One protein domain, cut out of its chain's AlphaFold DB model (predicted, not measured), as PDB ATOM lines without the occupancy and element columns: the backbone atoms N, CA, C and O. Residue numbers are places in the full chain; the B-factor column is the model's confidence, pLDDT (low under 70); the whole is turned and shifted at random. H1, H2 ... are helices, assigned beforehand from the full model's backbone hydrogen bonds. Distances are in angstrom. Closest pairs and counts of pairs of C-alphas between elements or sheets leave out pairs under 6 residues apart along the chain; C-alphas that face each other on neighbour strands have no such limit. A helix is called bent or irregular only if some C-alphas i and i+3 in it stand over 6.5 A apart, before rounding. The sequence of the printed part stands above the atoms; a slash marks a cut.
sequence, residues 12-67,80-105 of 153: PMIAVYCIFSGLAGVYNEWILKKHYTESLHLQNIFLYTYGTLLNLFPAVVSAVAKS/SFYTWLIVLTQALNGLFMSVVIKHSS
ATOM      1  N   PRO A  12      -6.020 -32.259 -63.514       93.00
ATOM      2  CA  PRO A  12      -5.763 -30.856 -63.835       93.00
ATOM      3  C   PRO A  12      -6.752 -29.902 -63.150       93.00
ATOM      4  O   PRO A  12      -6.357 -28.807 -62.757       93.00
ATOM      5  N   MET A  13      -8.009 -30.305 -62.933       93.00
ATOM      6  CA  MET A  13      -8.987 -29.473 -62.215       93.00
ATOM      7  C   MET A  13      -8.586 -29.247 -60.751       93.00
ATOM      8  O   MET A  13      -8.695 -28.127 -60.254       93.00
ATOM      9  N   ILE A  14      -8.076 -30.283 -60.073       93.62
ATOM     10  CA  ILE A  14      -7.563 -30.170 -58.700       93.62
ATOM     11  C   ILE A  14      -6.319 -29.278 -58.665       93.62
ATOM     12  O   ILE A  14      -6.217 -28.428 -57.787       93.62
ATOM     13  N   ALA A  15      -5.408 -29.409 -59.634       93.56
ATOM     14  CA  ALA A  15      -4.224 -28.552 -59.708       93.56
ATOM     15  C   ALA A  15      -4.603 -27.063 -59.832       93.56
ATOM     16  O   ALA A  15      -4.096 -26.229 -59.082       93.56
ATOM     17  N   VAL A  16      -5.554 -26.738 -60.717       95.88
ATOM     18  CA  VAL A  16      -6.092 -25.376 -60.855       95.88
ATOM     19  C   VAL A  16      -6.746 -24.915 -59.550       95.88
ATOM     20  O   VAL A  16      -6.455 -23.818 -59.072       95.88
ATOM     21  N   TYR A  17      -7.569 -25.758 -58.921       94.44
ATOM     22  CA  TYR A  17      -8.190 -25.456 -57.631       94.44
ATOM     23  C   TYR A  17      -7.157 -25.144 -56.536       94.44
ATOM     24  O   TYR A  17      -7.318 -24.166 -55.807       94.44
ATOM     25  N   CYS A  18      -6.074 -25.919 -56.438       94.12
ATOM     26  CA  CYS A  18      -5.012 -25.693 -55.457       94.12
ATOM     27  C   CYS A  18      -4.330 -24.331 -55.648       94.12
ATOM     28  O   CYS A  18      -4.098 -23.629 -54.663       94.12
ATOM     29  N   ILE A  19      -4.068 -23.927 -56.897       95.44
ATOM     30  CA  ILE A  19      -3.479 -22.616 -57.210       95.44
ATOM     31  C   ILE A  19      -4.422 -21.493 -56.765       95.44
ATOM     32  O   ILE A  19      -4.007 -20.594 -56.033       95.44
ATOM     33  N   PHE A  20      -5.702 -21.560 -57.142       94.75
ATOM     34  CA  PHE A  20      -6.687 -20.551 -56.744       94.75
ATOM     35  C   PHE A  20      -6.912 -20.508 -55.229       94.75
ATOM     36  O   PHE A  20      -7.028 -19.421 -54.668       94.75
ATOM     37  N   SER A  21      -6.929 -21.657 -54.550       92.50
ATOM     38  CA  SER A  21      -7.080 -21.739 -53.092       92.50
ATOM     39  C   SER A  21      -5.897 -21.092 -52.360       92.50
ATOM     40  O   SER A  21      -6.092 -20.299 -51.434       92.50
ATOM     41  N   GLY A  22      -4.667 -21.339 -52.832       92.50
ATOM     42  CA  GLY A  22      -3.461 -20.680 -52.323       92.50
ATOM     43  C   GLY A  22      -3.483 -19.165 -52.545       92.50
ATOM     44  O   GLY A  22      -3.315 -18.402 -51.593       92.50
ATOM     45  N   LEU A  23      -3.768 -18.722 -53.775       94.38
ATOM     46  CA  LEU A  23      -3.863 -17.298 -54.124       94.38
ATOM     47  C   LEU A  23      -4.948 -16.577 -53.318       94.38
ATOM     48  O   LEU A  23      -4.689 -15.507 -52.773       94.38
ATOM     49  N   ALA A  24      -6.137 -17.168 -53.184       91.94
ATOM     50  CA  ALA A  24      -7.223 -16.613 -52.381       91.94
ATOM     51  C   ALA A  24      -6.832 -16.505 -50.901       91.94
ATOM     52  O   ALA A  24      -7.152 -15.515 -50.246       91.94
ATOM     53  N   GLY A  25      -6.096 -17.490 -50.376       90.56
ATOM     54  CA  GLY A  25      -5.547 -17.443 -49.026       90.56
ATOM     55  C   GLY A  25      -4.609 -16.253 -48.812       90.56
ATOM     56  O   GLY A  25      -4.800 -15.492 -47.860       90.56
ATOM     57  N   VAL A  26      -3.627 -16.080 -49.697       93.19
ATOM     58  CA  VAL A  26      -2.650 -14.981 -49.621       93.19
ATOM     59  C   VAL A  26      -3.324 -13.625 -49.844       93.19
ATOM     60  O   VAL A  26      -3.042 -12.673 -49.123       93.19
ATOM     61  N   TYR A  27      -4.270 -13.537 -50.780       91.31
ATOM     62  CA  TYR A  27      -5.045 -12.319 -51.015       91.31
ATOM     63  C   TYR A  27      -5.902 -11.939 -49.799       91.31
ATOM     64  O   TYR A  27      -5.956 -10.770 -49.419       91.31
ATOM     65  N   ASN A  28      -6.520 -12.925 -49.138       90.75
ATOM     66  CA  ASN A  28      -7.271 -12.703 -47.906       90.75
ATOM     67  C   ASN A  28      -6.370 -12.205 -46.764       90.75
ATOM     68  O   ASN A  28      -6.744 -11.309 -46.014       90.75
ATOM     69  N   GLU A  29      -5.161 -12.753 -46.637       91.94
ATOM     70  CA  GLU A  29      -4.175 -12.229 -45.689       91.94
ATOM     71  C   GLU A  29      -3.789 -10.781 -46.021       91.94
ATOM     72  O   GLU A  29      -3.772  -9.928 -45.134       91.94
ATOM     73  N   TRP A  30      -3.531 -10.490 -47.297       90.50
ATOM     74  CA  TRP A  30      -3.160  -9.154 -47.746       90.50
ATOM     75  C   TRP A  30      -4.250  -8.119 -47.454       90.50
ATOM     76  O   TRP A  30      -3.936  -7.052 -46.932       90.50
ATOM     77  N   ILE A  31      -5.527  -8.421 -47.717       88.69
ATOM     78  CA  ILE A  31      -6.620  -7.470 -47.467       88.69
ATOM     79  C   ILE A  31      -6.836  -7.213 -45.967       88.69
ATOM     80  O   ILE A  31      -6.996  -6.056 -45.572       88.69
ATOM     81  N   LEU A  32      -6.748  -8.259 -45.131       86.00
ATOM     82  CA  LEU A  32      -6.843  -8.155 -43.667       86.00
ATOM     83  C   LEU A  32      -5.708  -7.296 -43.089       86.00
ATOM     84  O   LEU A  32      -5.930  -6.487 -42.186       86.00
ATOM     85  N   LYS A  33      -4.485  -7.453 -43.613       86.56
ATOM     86  CA  LYS A  33      -3.301  -6.728 -43.131       86.56
ATOM     87  C   LYS A  33      -3.189  -5.308 -43.692       86.56
ATOM     88  O   LYS A  33      -2.739  -4.417 -42.978       86.56
ATOM     89  N   LYS A  34      -3.635  -5.061 -44.930       83.81
ATOM     90  CA  LYS A  34      -3.610  -3.730 -45.565       83.81
ATOM     91  C   LYS A  34      -4.465  -2.705 -44.820       83.81
ATOM     92  O   LYS A  34      -4.097  -1.538 -44.750       83.81
ATOM     93  N   HIS A  35      -5.584  -3.141 -44.249       78.25
ATOM     94  CA  HIS A  35      -6.511  -2.286 -43.509       78.25
ATOM     95  C   HIS A  35      -6.440  -2.558 -41.998       78.25
ATOM     96  O   HIS A  35      -7.464  -2.716 -41.344       78.25
ATOM     97  N   TYR A  36      -5.241  -2.643 -41.413       68.75
ATOM     98  CA  TYR A  36      -5.074  -3.053 -40.009       68.75
ATOM     99  C   TYR A  36      -5.867  -2.200 -38.997       68.75
ATOM    100  O   TYR A  36      -6.360  -2.732 -37.999       68.75
ATOM    101  N   THR A  37      -6.019  -0.902 -39.280       67.75
ATOM    102  CA  THR A  37      -6.732   0.087 -38.453       67.75
ATOM    103  C   THR A  37      -8.249  -0.088 -38.444       67.75
ATOM    104  O   THR A  37      -8.912   0.402 -37.537       67.75
ATOM    105  N   GLU A  38      -8.804  -0.789 -39.431       75.81
ATOM    106  CA  GLU A  38     -10.234  -1.059 -39.517       75.81
ATOM    107  C   GLU A  38     -10.624  -2.256 -38.641       75.81
ATOM    108  O   GLU A  38      -9.857  -3.209 -38.421       75.81
ATOM    109  N   SER A  39     -11.860  -2.232 -38.138       83.44
ATOM    110  CA  SER A  39     -12.364  -3.331 -37.315       83.44
ATOM    111  C   SER A  39     -12.422  -4.636 -38.127       83.44
ATOM    112  O   SER A  39     -12.910  -4.679 -39.258       83.44
ATOM    113  N   LEU A  40     -11.931  -5.734 -37.538       85.50
ATOM    114  CA  LEU A  40     -11.936  -7.058 -38.185       85.50
ATOM    115  C   LEU A  40     -13.363  -7.502 -38.538       85.50
ATOM    116  O   LEU A  40     -13.583  -8.155 -39.555       85.50
ATOM    117  N   HIS A  41     -14.338  -7.124 -37.710       87.44
ATOM    118  CA  HIS A  41     -15.741  -7.452 -37.931       87.44
ATOM    119  C   HIS A  41     -16.285  -6.811 -39.211       87.44
ATOM    120  O   HIS A  41     -16.934  -7.510 -39.984       87.44
ATOM    121  N   LEU A  42     -15.971  -5.539 -39.489       86.62
ATOM    122  CA  LEU A  42     -16.401  -4.882 -40.729       86.62
ATOM    123  C   LEU A  42     -15.776  -5.532 -41.966       86.62
ATOM    124  O   LEU A  42     -16.479  -5.809 -42.934       86.62
ATOM    125  N   GLN A  43     -14.480  -5.849 -41.920       86.62
ATOM    126  CA  GLN A  43     -13.804  -6.536 -43.029       86.62
ATOM    127  C   GLN A  43     -14.417  -7.909 -43.313       86.62
ATOM    128  O   GLN A  43     -14.676  -8.245 -44.468       86.62
ATOM    129  N   ASN A  44     -14.709  -8.675 -42.259       90.06
ATOM    130  CA  ASN A  44     -15.393  -9.957 -42.383       90.06
ATOM    131  C   ASN A  44     -16.819  -9.797 -42.928       90.06
ATOM    132  O   ASN A  44     -17.228 -10.603 -43.755       90.06
ATOM    133  N   ILE A  45     -17.565  -8.763 -42.523       91.25
ATOM    134  CA  ILE A  45     -18.909  -8.493 -43.058       91.25
ATOM    135  C   ILE A  45     -18.847  -8.258 -44.567       91.25
ATOM    136  O   ILE A  45     -19.601  -8.896 -45.300       91.25
ATOM    137  N   PHE A  46     -17.936  -7.411 -45.053       90.62
ATOM    138  CA  PHE A  46     -17.784  -7.189 -46.493       90.62
ATOM    139  C   PHE A  46     -17.397  -8.480 -47.219       90.62
ATOM    140  O   PHE A  46     -18.066  -8.866 -48.179       90.62
ATOM    141  N   LEU A  47     -16.377  -9.189 -46.726       90.38
ATOM    142  CA  LEU A  47     -15.902 -10.437 -47.325       90.38
ATOM    143  C   LEU A  47     -17.012 -11.496 -47.412       90.38
ATOM    144  O   LEU A  47     -17.217 -12.096 -48.467       90.38
ATOM    145  N   TYR A  48     -17.755 -11.708 -46.325       91.75
ATOM    146  CA  TYR A  48     -18.837 -12.689 -46.274       91.75
ATOM    147  C   TYR A  48     -20.062 -12.256 -47.073       91.75
ATOM    148  O   TYR A  48     -20.719 -13.113 -47.660       91.75
ATOM    149  N   THR A  49     -20.348 -10.956 -47.170       92.75
ATOM    150  CA  THR A  49     -21.435 -10.448 -48.020       92.75
ATOM    151  C   THR A  49     -21.142 -10.750 -49.487       92.75
ATOM    152  O   THR A  49     -21.957 -11.383 -50.155       92.75
ATOM    153  N   TYR A  50     -19.945 -10.403 -49.977       92.31
ATOM    154  CA  TYR A  50     -19.534 -10.743 -51.342       92.31
ATOM    155  C   TYR A  50     -19.487 -12.258 -51.567       92.31
ATOM    156  O   TYR A  50     -20.005 -12.746 -52.570       92.31
ATOM    157  N   GLY A  51     -18.935 -13.018 -50.617       91.81
ATOM    158  CA  GLY A  51     -18.894 -14.480 -50.689       91.81
ATOM    159  C   GLY A  51     -20.287 -15.111 -50.768       91.81
ATOM    160  O   GLY A  51     -20.502 -16.022 -51.567       91.81
ATOM    161  N   THR A  52     -21.247 -14.604 -49.994       92.19
ATOM    162  CA  THR A  52     -22.635 -15.087 -49.996       92.19
ATOM    163  C   THR A  52     -23.316 -14.781 -51.325       92.19
ATOM    164  O   THR A  52     -23.931 -15.673 -51.900       92.19
ATOM    165  N   LEU A  53     -23.155 -13.568 -51.868       92.44
ATOM    166  CA  LEU A  53     -23.712 -13.198 -53.175       92.44
ATOM    167  C   LEU A  53     -23.166 -14.087 -54.303       92.44
ATOM    168  O   LEU A  53     -23.936 -14.595 -55.120       92.44
ATOM    169  N   LEU A  54     -21.851 -14.331 -54.310       92.25
ATOM    170  CA  LEU A  54     -21.202 -15.187 -55.304       92.25
ATOM    171  C   LEU A  54     -21.588 -16.665 -55.173       92.25
ATOM    172  O   LEU A  54     -21.621 -17.355 -56.186       92.25
ATOM    173  N   ASN A  55     -21.896 -17.157 -53.968       91.44
ATOM    174  CA  ASN A  55     -22.388 -18.527 -53.769       91.44
ATOM    175  C   ASN A  55     -23.887 -18.667 -54.070       91.44
ATOM    176  O   ASN A  55     -24.325 -19.715 -54.547       91.44
ATOM    177  N   LEU A  56     -24.677 -17.618 -53.835       89.00
ATOM    178  CA  LEU A  56     -26.114 -17.635 -54.090       89.00
ATOM    179  C   LEU A  56     -26.416 -17.728 -55.589       89.00
ATOM    180  O   LEU A  56     -27.318 -18.461 -55.982       89.00
ATOM    181  N   PHE A  57     -25.639 -17.049 -56.437       88.38
ATOM    182  CA  PHE A  57     -25.827 -17.078 -57.889       88.38
ATOM    183  C   PHE A  57     -25.817 -18.501 -58.495       88.38
ATOM    184  O   PHE A  57     -26.832 -18.902 -59.070       88.38
ATOM    185  N   PRO A  58     -24.754 -19.321 -58.350       86.88
ATOM    186  CA  PRO A  58     -24.739 -20.685 -58.875       86.88
ATOM    187  C   PRO A  58     -25.760 -21.592 -58.180       86.88
ATOM    188  O   PRO A  58     -26.281 -22.507 -58.823       86.88
ATOM    189  N   ALA A  59     -26.090 -21.341 -56.907       85.69
ATOM    190  CA  ALA A  59     -27.142 -22.074 -56.208       85.69
ATOM    191  C   ALA A  59     -28.519 -21.833 -56.852       85.69
ATOM    192  O   ALA A  59     -29.233 -22.793 -57.139       85.69
ATOM    193  N   VAL A  60     -28.858 -20.577 -57.161       84.56
ATOM    194  CA  VAL A  60     -30.104 -20.204 -57.848       84.56
ATOM    195  C   VAL A  60     -30.121 -20.711 -59.290       84.56
ATOM    196  O   VAL A  60     -31.125 -21.262 -59.727       84.56
ATOM    197  N   VAL A  61     -29.014 -20.610 -60.031       86.19
ATOM    198  CA  VAL A  61     -28.931 -21.161 -61.397       86.19
ATOM    199  C   VAL A  61     -29.169 -22.674 -61.389       86.19
ATOM    200  O   VAL A  61     -29.965 -23.187 -62.175       86.19
ATOM    201  N   SER A  62     -28.539 -23.390 -60.454       83.00
ATOM    202  CA  SER A  62     -28.723 -24.837 -60.292       83.00
ATOM    203  C   SER A  62     -30.148 -25.198 -59.866       83.00
ATOM    204  O   SER A  62     -30.675 -26.232 -60.274       83.00
ATOM    205  N   ALA A  63     -30.778 -24.353 -59.051       79.75
ATOM    206  CA  ALA A  63     -32.162 -24.495 -58.622       79.75
ATOM    207  C   ALA A  63     -33.151 -24.336 -59.780       79.75
ATOM    208  O   ALA A  63     -34.004 -25.196 -59.986       79.75
ATOM    209  N   VAL A  64     -33.008 -23.268 -60.569       79.50
ATOM    210  CA  VAL A  64     -33.861 -22.982 -61.731       79.50
ATOM    211  C   VAL A  64     -33.726 -24.082 -62.784       79.50
ATOM    212  O   VAL A  64     -34.737 -24.551 -63.299       79.50
ATOM    213  N   ALA A  65     -32.506 -24.570 -63.036       79.25
ATOM    214  CA  ALA A  65     -32.270 -25.687 -63.953       79.25
ATOM    215  C   ALA A  65     -32.993 -26.982 -63.526       79.25
ATOM    216  O   ALA A  65     -33.445 -27.741 -64.379       79.25
ATOM    217  N   LYS A  66     -33.135 -27.229 -62.217       72.31
ATOM    218  CA  LYS A  66     -33.866 -28.387 -61.667       72.31
ATOM    219  C   LYS A  66     -35.384 -28.167 -61.590       72.31
ATOM    220  O   LYS A  66     -36.144 -29.131 -61.622       72.31
ATOM    221  N   SER A  67     -35.831 -26.914 -61.513       63.78
ATOM    222  CA  SER A  67     -37.247 -26.531 -61.387       63.78
ATOM    223  C   SER A  67     -38.076 -26.808 -62.654       63.78
ATOM    224  O   SER A  67     -39.294 -26.964 -62.580       63.78
ATOM    225  N   SER A  80     -32.107 -30.827 -41.165       90.19
ATOM    226  CA  SER A  80     -32.218 -31.367 -39.809       90.19
ATOM    227  C   SER A  80     -31.567 -30.429 -38.784       90.19
ATOM    228  O   SER A  80     -30.767 -29.558 -39.139       90.19
ATOM    229  N   PHE A  81     -31.843 -30.640 -37.493       91.69
ATOM    230  CA  PHE A  81     -31.151 -29.953 -36.393       91.69
ATOM    231  C   PHE A  81     -29.621 -30.089 -36.503       91.69
ATOM    232  O   PHE A  81     -28.888 -29.122 -36.305       91.69
ATOM    233  N   TYR A  82     -29.133 -31.262 -36.918       92.69
ATOM    234  CA  TYR A  82     -27.705 -31.497 -37.145       92.69
ATOM    235  C   TYR A  82     -27.131 -30.640 -38.280       92.69
ATOM    236  O   TYR A  82     -26.007 -30.157 -38.167       92.69
ATOM    237  N   THR A  83     -27.896 -30.396 -39.349       92.06
ATOM    238  CA  THR A  83     -27.472 -29.524 -40.455       92.06
ATOM    239  C   THR A  83     -27.255 -28.097 -39.959       92.06
ATOM    240  O   THR A  83     -26.230 -27.490 -40.266       92.06
ATOM    241  N   TRP A  84     -28.167 -27.583 -39.130       91.50
ATOM    242  CA  TRP A  84     -28.016 -26.267 -38.502       91.50
ATOM    243  C   TRP A  84     -26.791 -26.191 -37.589       91.50
ATOM    244  O   TRP A  84     -26.063 -25.199 -37.634       91.50
ATOM    245  N   LEU A  85     -26.513 -27.248 -36.820       94.94
ATOM    246  CA  LEU A  85     -25.316 -27.328 -35.982       94.94
ATOM    247  C   LEU A  85     -24.038 -27.257 -36.829       94.94
ATOM    248  O   LEU A  85     -23.158 -26.454 -36.532       94.94
ATOM    249  N   ILE A  86     -23.963 -28.017 -37.927       93.81
ATOM    250  CA  ILE A  86     -22.813 -27.995 -38.846       93.81
ATOM    251  C   ILE A  86     -22.617 -26.597 -39.442       93.81
ATOM    252  O   ILE A  86     -21.492 -26.101 -39.473       93.81
ATOM    253  N   VAL A  87     -23.696 -25.936 -39.878       93.75
ATOM    254  CA  VAL A  87     -23.633 -24.572 -40.431       93.75
ATOM    255  C   VAL A  87     -23.092 -23.583 -39.395       93.75
ATOM    256  O   VAL A  87     -22.195 -22.800 -39.712       93.75
ATOM    257  N   LEU A  88     -23.581 -23.641 -38.152       95.25
ATOM    258  CA  LEU A  88     -23.104 -22.778 -37.069       95.25
ATOM    259  C   LEU A  88     -21.629 -23.033 -36.746       95.25
ATOM    260  O   LEU A  88     -20.843 -22.088 -36.687       95.25
ATOM    261  N   THR A  89     -21.225 -24.295 -36.592       94.75
ATOM    262  CA  THR A  89     -19.824 -24.651 -36.336       94.75
ATOM    263  C   THR A  89     -18.918 -24.203 -37.481       94.75
ATOM    264  O   THR A  89     -17.832 -23.680 -37.235       94.75
ATOM    265  N   GLN A  90     -19.362 -24.335 -38.732       94.00
ATOM    266  CA  GLN A  90     -18.583 -23.910 -39.890       94.00
ATOM    267  C   GLN A  90     -18.445 -22.384 -39.970       94.00
ATOM    268  O   GLN A  90     -17.361 -21.882 -40.279       94.00
ATOM    269  N   ALA A  91     -19.501 -21.638 -39.636       93.88
ATOM    270  CA  ALA A  91     -19.449 -20.182 -39.548       93.88
ATOM    271  C   ALA A  91     -18.474 -19.712 -38.453       93.88
ATOM    272  O   ALA A  91     -17.653 -18.821 -38.691       93.88
ATOM    273  N   LEU A  92     -18.508 -20.353 -37.278       94.31
ATOM    274  CA  LEU A  92     -17.568 -20.081 -36.188       94.31
ATOM    275  C   LEU A  92     -16.126 -20.400 -36.592       94.31
ATOM    276  O   LEU A  92     -15.244 -19.572 -36.375       94.31
ATOM    277  N   ASN A  93     -15.883 -21.543 -37.240       93.12
ATOM    278  CA  ASN A  93     -14.566 -21.889 -37.779       93.12
ATOM    279  C   ASN A  93     -14.053 -20.815 -38.747       93.12
ATOM    280  O   ASN A  93     -12.898 -20.413 -38.645       93.12
ATOM    281  N   GLY A  94     -14.903 -20.298 -39.640       92.06
ATOM    282  CA  GLY A  94     -14.544 -19.189 -40.529       92.06
ATOM    283  C   GLY A  94     -14.114 -17.937 -39.759       92.06
ATOM    284  O   GLY A  94     -13.056 -17.370 -40.035       92.06
ATOM    285  N   LEU A  95     -14.883 -17.548 -38.737       92.06
ATOM    286  CA  LEU A  95     -14.560 -16.404 -37.884       92.06
ATOM    287  C   LEU A  95     -13.229 -16.594 -37.137       92.06
ATOM    288  O   LEU A  95     -12.393 -15.688 -37.159       92.06
ATOM    289  N   PHE A  96     -13.004 -17.766 -36.532       92.69
ATOM    290  CA  PHE A  96     -11.741 -18.095 -35.866       92.69
ATOM    291  C   PHE A  96     -10.563 -18.036 -36.838       92.69
ATOM    292  O   PHE A  96      -9.544 -17.417 -36.532       92.69
ATOM    293  N   MET A  97     -10.710 -18.605 -38.035       91.44
ATOM    294  CA  MET A  97      -9.655 -18.579 -39.047       91.44
ATOM    295  C   MET A  97      -9.329 -17.150 -39.499       91.44
ATOM    296  O   MET A  97      -8.152 -16.834 -39.662       91.44
ATOM    297  N   SER A  98     -10.313 -16.254 -39.637       90.31
ATOM    298  CA  SER A  98     -10.052 -14.836 -39.936       90.31
ATOM    299  C   SER A  98      -9.255 -14.135 -38.832       90.31
ATOM    300  O   SER A  98      -8.352 -13.352 -39.128       90.31
ATOM    301  N   VAL A  99      -9.535 -14.440 -37.558       89.88
ATOM    302  CA  VAL A  99      -8.766 -13.911 -36.418       89.88
ATOM    303  C   VAL A  99      -7.328 -14.425 -36.439       89.88
ATOM    304  O   VAL A  99      -6.406 -13.624 -36.280       89.88
ATOM    305  N   VAL A 100      -7.126 -15.723 -36.696       90.56
ATOM    306  CA  VAL A 100      -5.791 -16.330 -36.824       90.56
ATOM    307  C   VAL A 100      -4.995 -15.658 -37.942       90.56
ATOM    308  O   VAL A 100      -3.844 -15.294 -37.739       90.56
ATOM    309  N   ILE A 101      -5.597 -15.422 -39.110       90.19
ATOM    310  CA  ILE A 101      -4.898 -14.768 -40.230       90.19
ATOM    311  C   ILE A 101      -4.544 -13.316 -39.901       90.19
ATOM    312  O   ILE A 101      -3.456 -12.874 -40.263       90.19
ATOM    313  N   LYS A 102      -5.427 -12.571 -39.216       87.38
ATOM    314  CA  LYS A 102      -5.152 -11.172 -38.847       87.38
ATOM    315  C   LYS A 102      -3.963 -11.051 -37.888       87.38
ATOM    316  O   LYS A 102      -3.165 -10.133 -38.044       87.38
ATOM    317  N   HIS A 103      -3.848 -11.959 -36.919       87.69
ATOM    318  CA  HIS A 103      -2.796 -11.914 -35.891       87.69
ATOM    319  C   HIS A 103      -1.548 -12.722 -36.251       87.69
ATOM    320  O   HIS A 103      -0.525 -12.620 -35.580       87.69
ATOM    321  N   SER A 104      -1.620 -13.556 -37.281       89.75
ATOM    322  CA  SER A 104      -0.529 -14.430 -37.697       89.75
ATOM    323  C   SER A 104      -0.378 -14.367 -39.217       89.75
ATOM    324  O   SER A 104      -0.262 -13.276 -39.778       89.75
ATOM    325  N   SER A 105      -0.352 -15.512 -39.896       90.31
ATOM    326  CA  SER A 105      -0.168 -15.606 -41.346       90.31
ATOM    327  C   SER A 105      -0.968 -16.780 -41.900       90.31
ATOM    328  O   SER A 105      -1.360 -17.691 -41.162       90.31
TER     329      SER A 105
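AT A GLANCE: This is residues 12 to 67 and 80 to 105 of the 153 residues of the protein "Hypothetical protein" of Rotaria magnacalcarata (UniProt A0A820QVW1). Three long helices come together near one end and splay apart like the legs of a tripod: the last residues of H1, the first residues of H2 and the later part of H3 make the shared corner. The rest sticks out as three separate arms, residues 12 to 24, 49 to 67 and 80 to 93, with open space between them. The printed part has 82 residues with three named helices, in the order H1, H2, H3, and no named strand; the class is all helix. The whole is loose, with a radius of gyration of the C-alphas of 15.5 A, and flat, spanning 46 by 37 by 20 A.

IN THESE COORDINATES: H1, residues 12 to 34, begins at C-alpha 12 at (-5.763, -30.856, -63.835) and is 32.8 A long. After a tight link of 5 residues, H2, residues 40 to 67, starts at C-alpha 40 at (-11.936, -7.058, -38.185) and is 39.5 A long. It is neither bent nor irregular, but only just: C-alphas 55 and 58 are 6.0 A apart. H3, residues 81 to 103, is 33.6 A long and ends at C-alpha 103 at (-2.796, -11.914, -35.891).

HOW THE PARTS SIT: H1 and H2 are close but not clearly touching; their closest C-alphas, those of Leu 32 and Gln 43, are 7.2 A apart. They run opposite ways at a shallow tilt of 31 degrees. H1 touches H3 with residues 29 to 33 alone, the closest C-alphas being those of Leu 32 and Lys 102, 5.9 A apart; they run the same way at a steep tilt of 59 degrees. H2 touches H3 with residues 40 to 44 alone, the closest C-alphas being those of Asn 44 and Ser 98, 7.6 A apart; they run opposite ways at a steep tilt of 40 degrees. Every O i to N i+4 pair is within hydrogen-bond range in H1 and H3, and 23 of 24 are in H2.

THE WHOLE: The two C-alphas farthest apart, those of Thr 37 and Ser 67, are 46.5 A apart. Residues 68 to 79 are not printed, and C-alphas 67 and 80 are 22.7 A apart across the cut. The mean pLDDT of the printed part is 89.0; residues 36 to 37 and 67 are under 70.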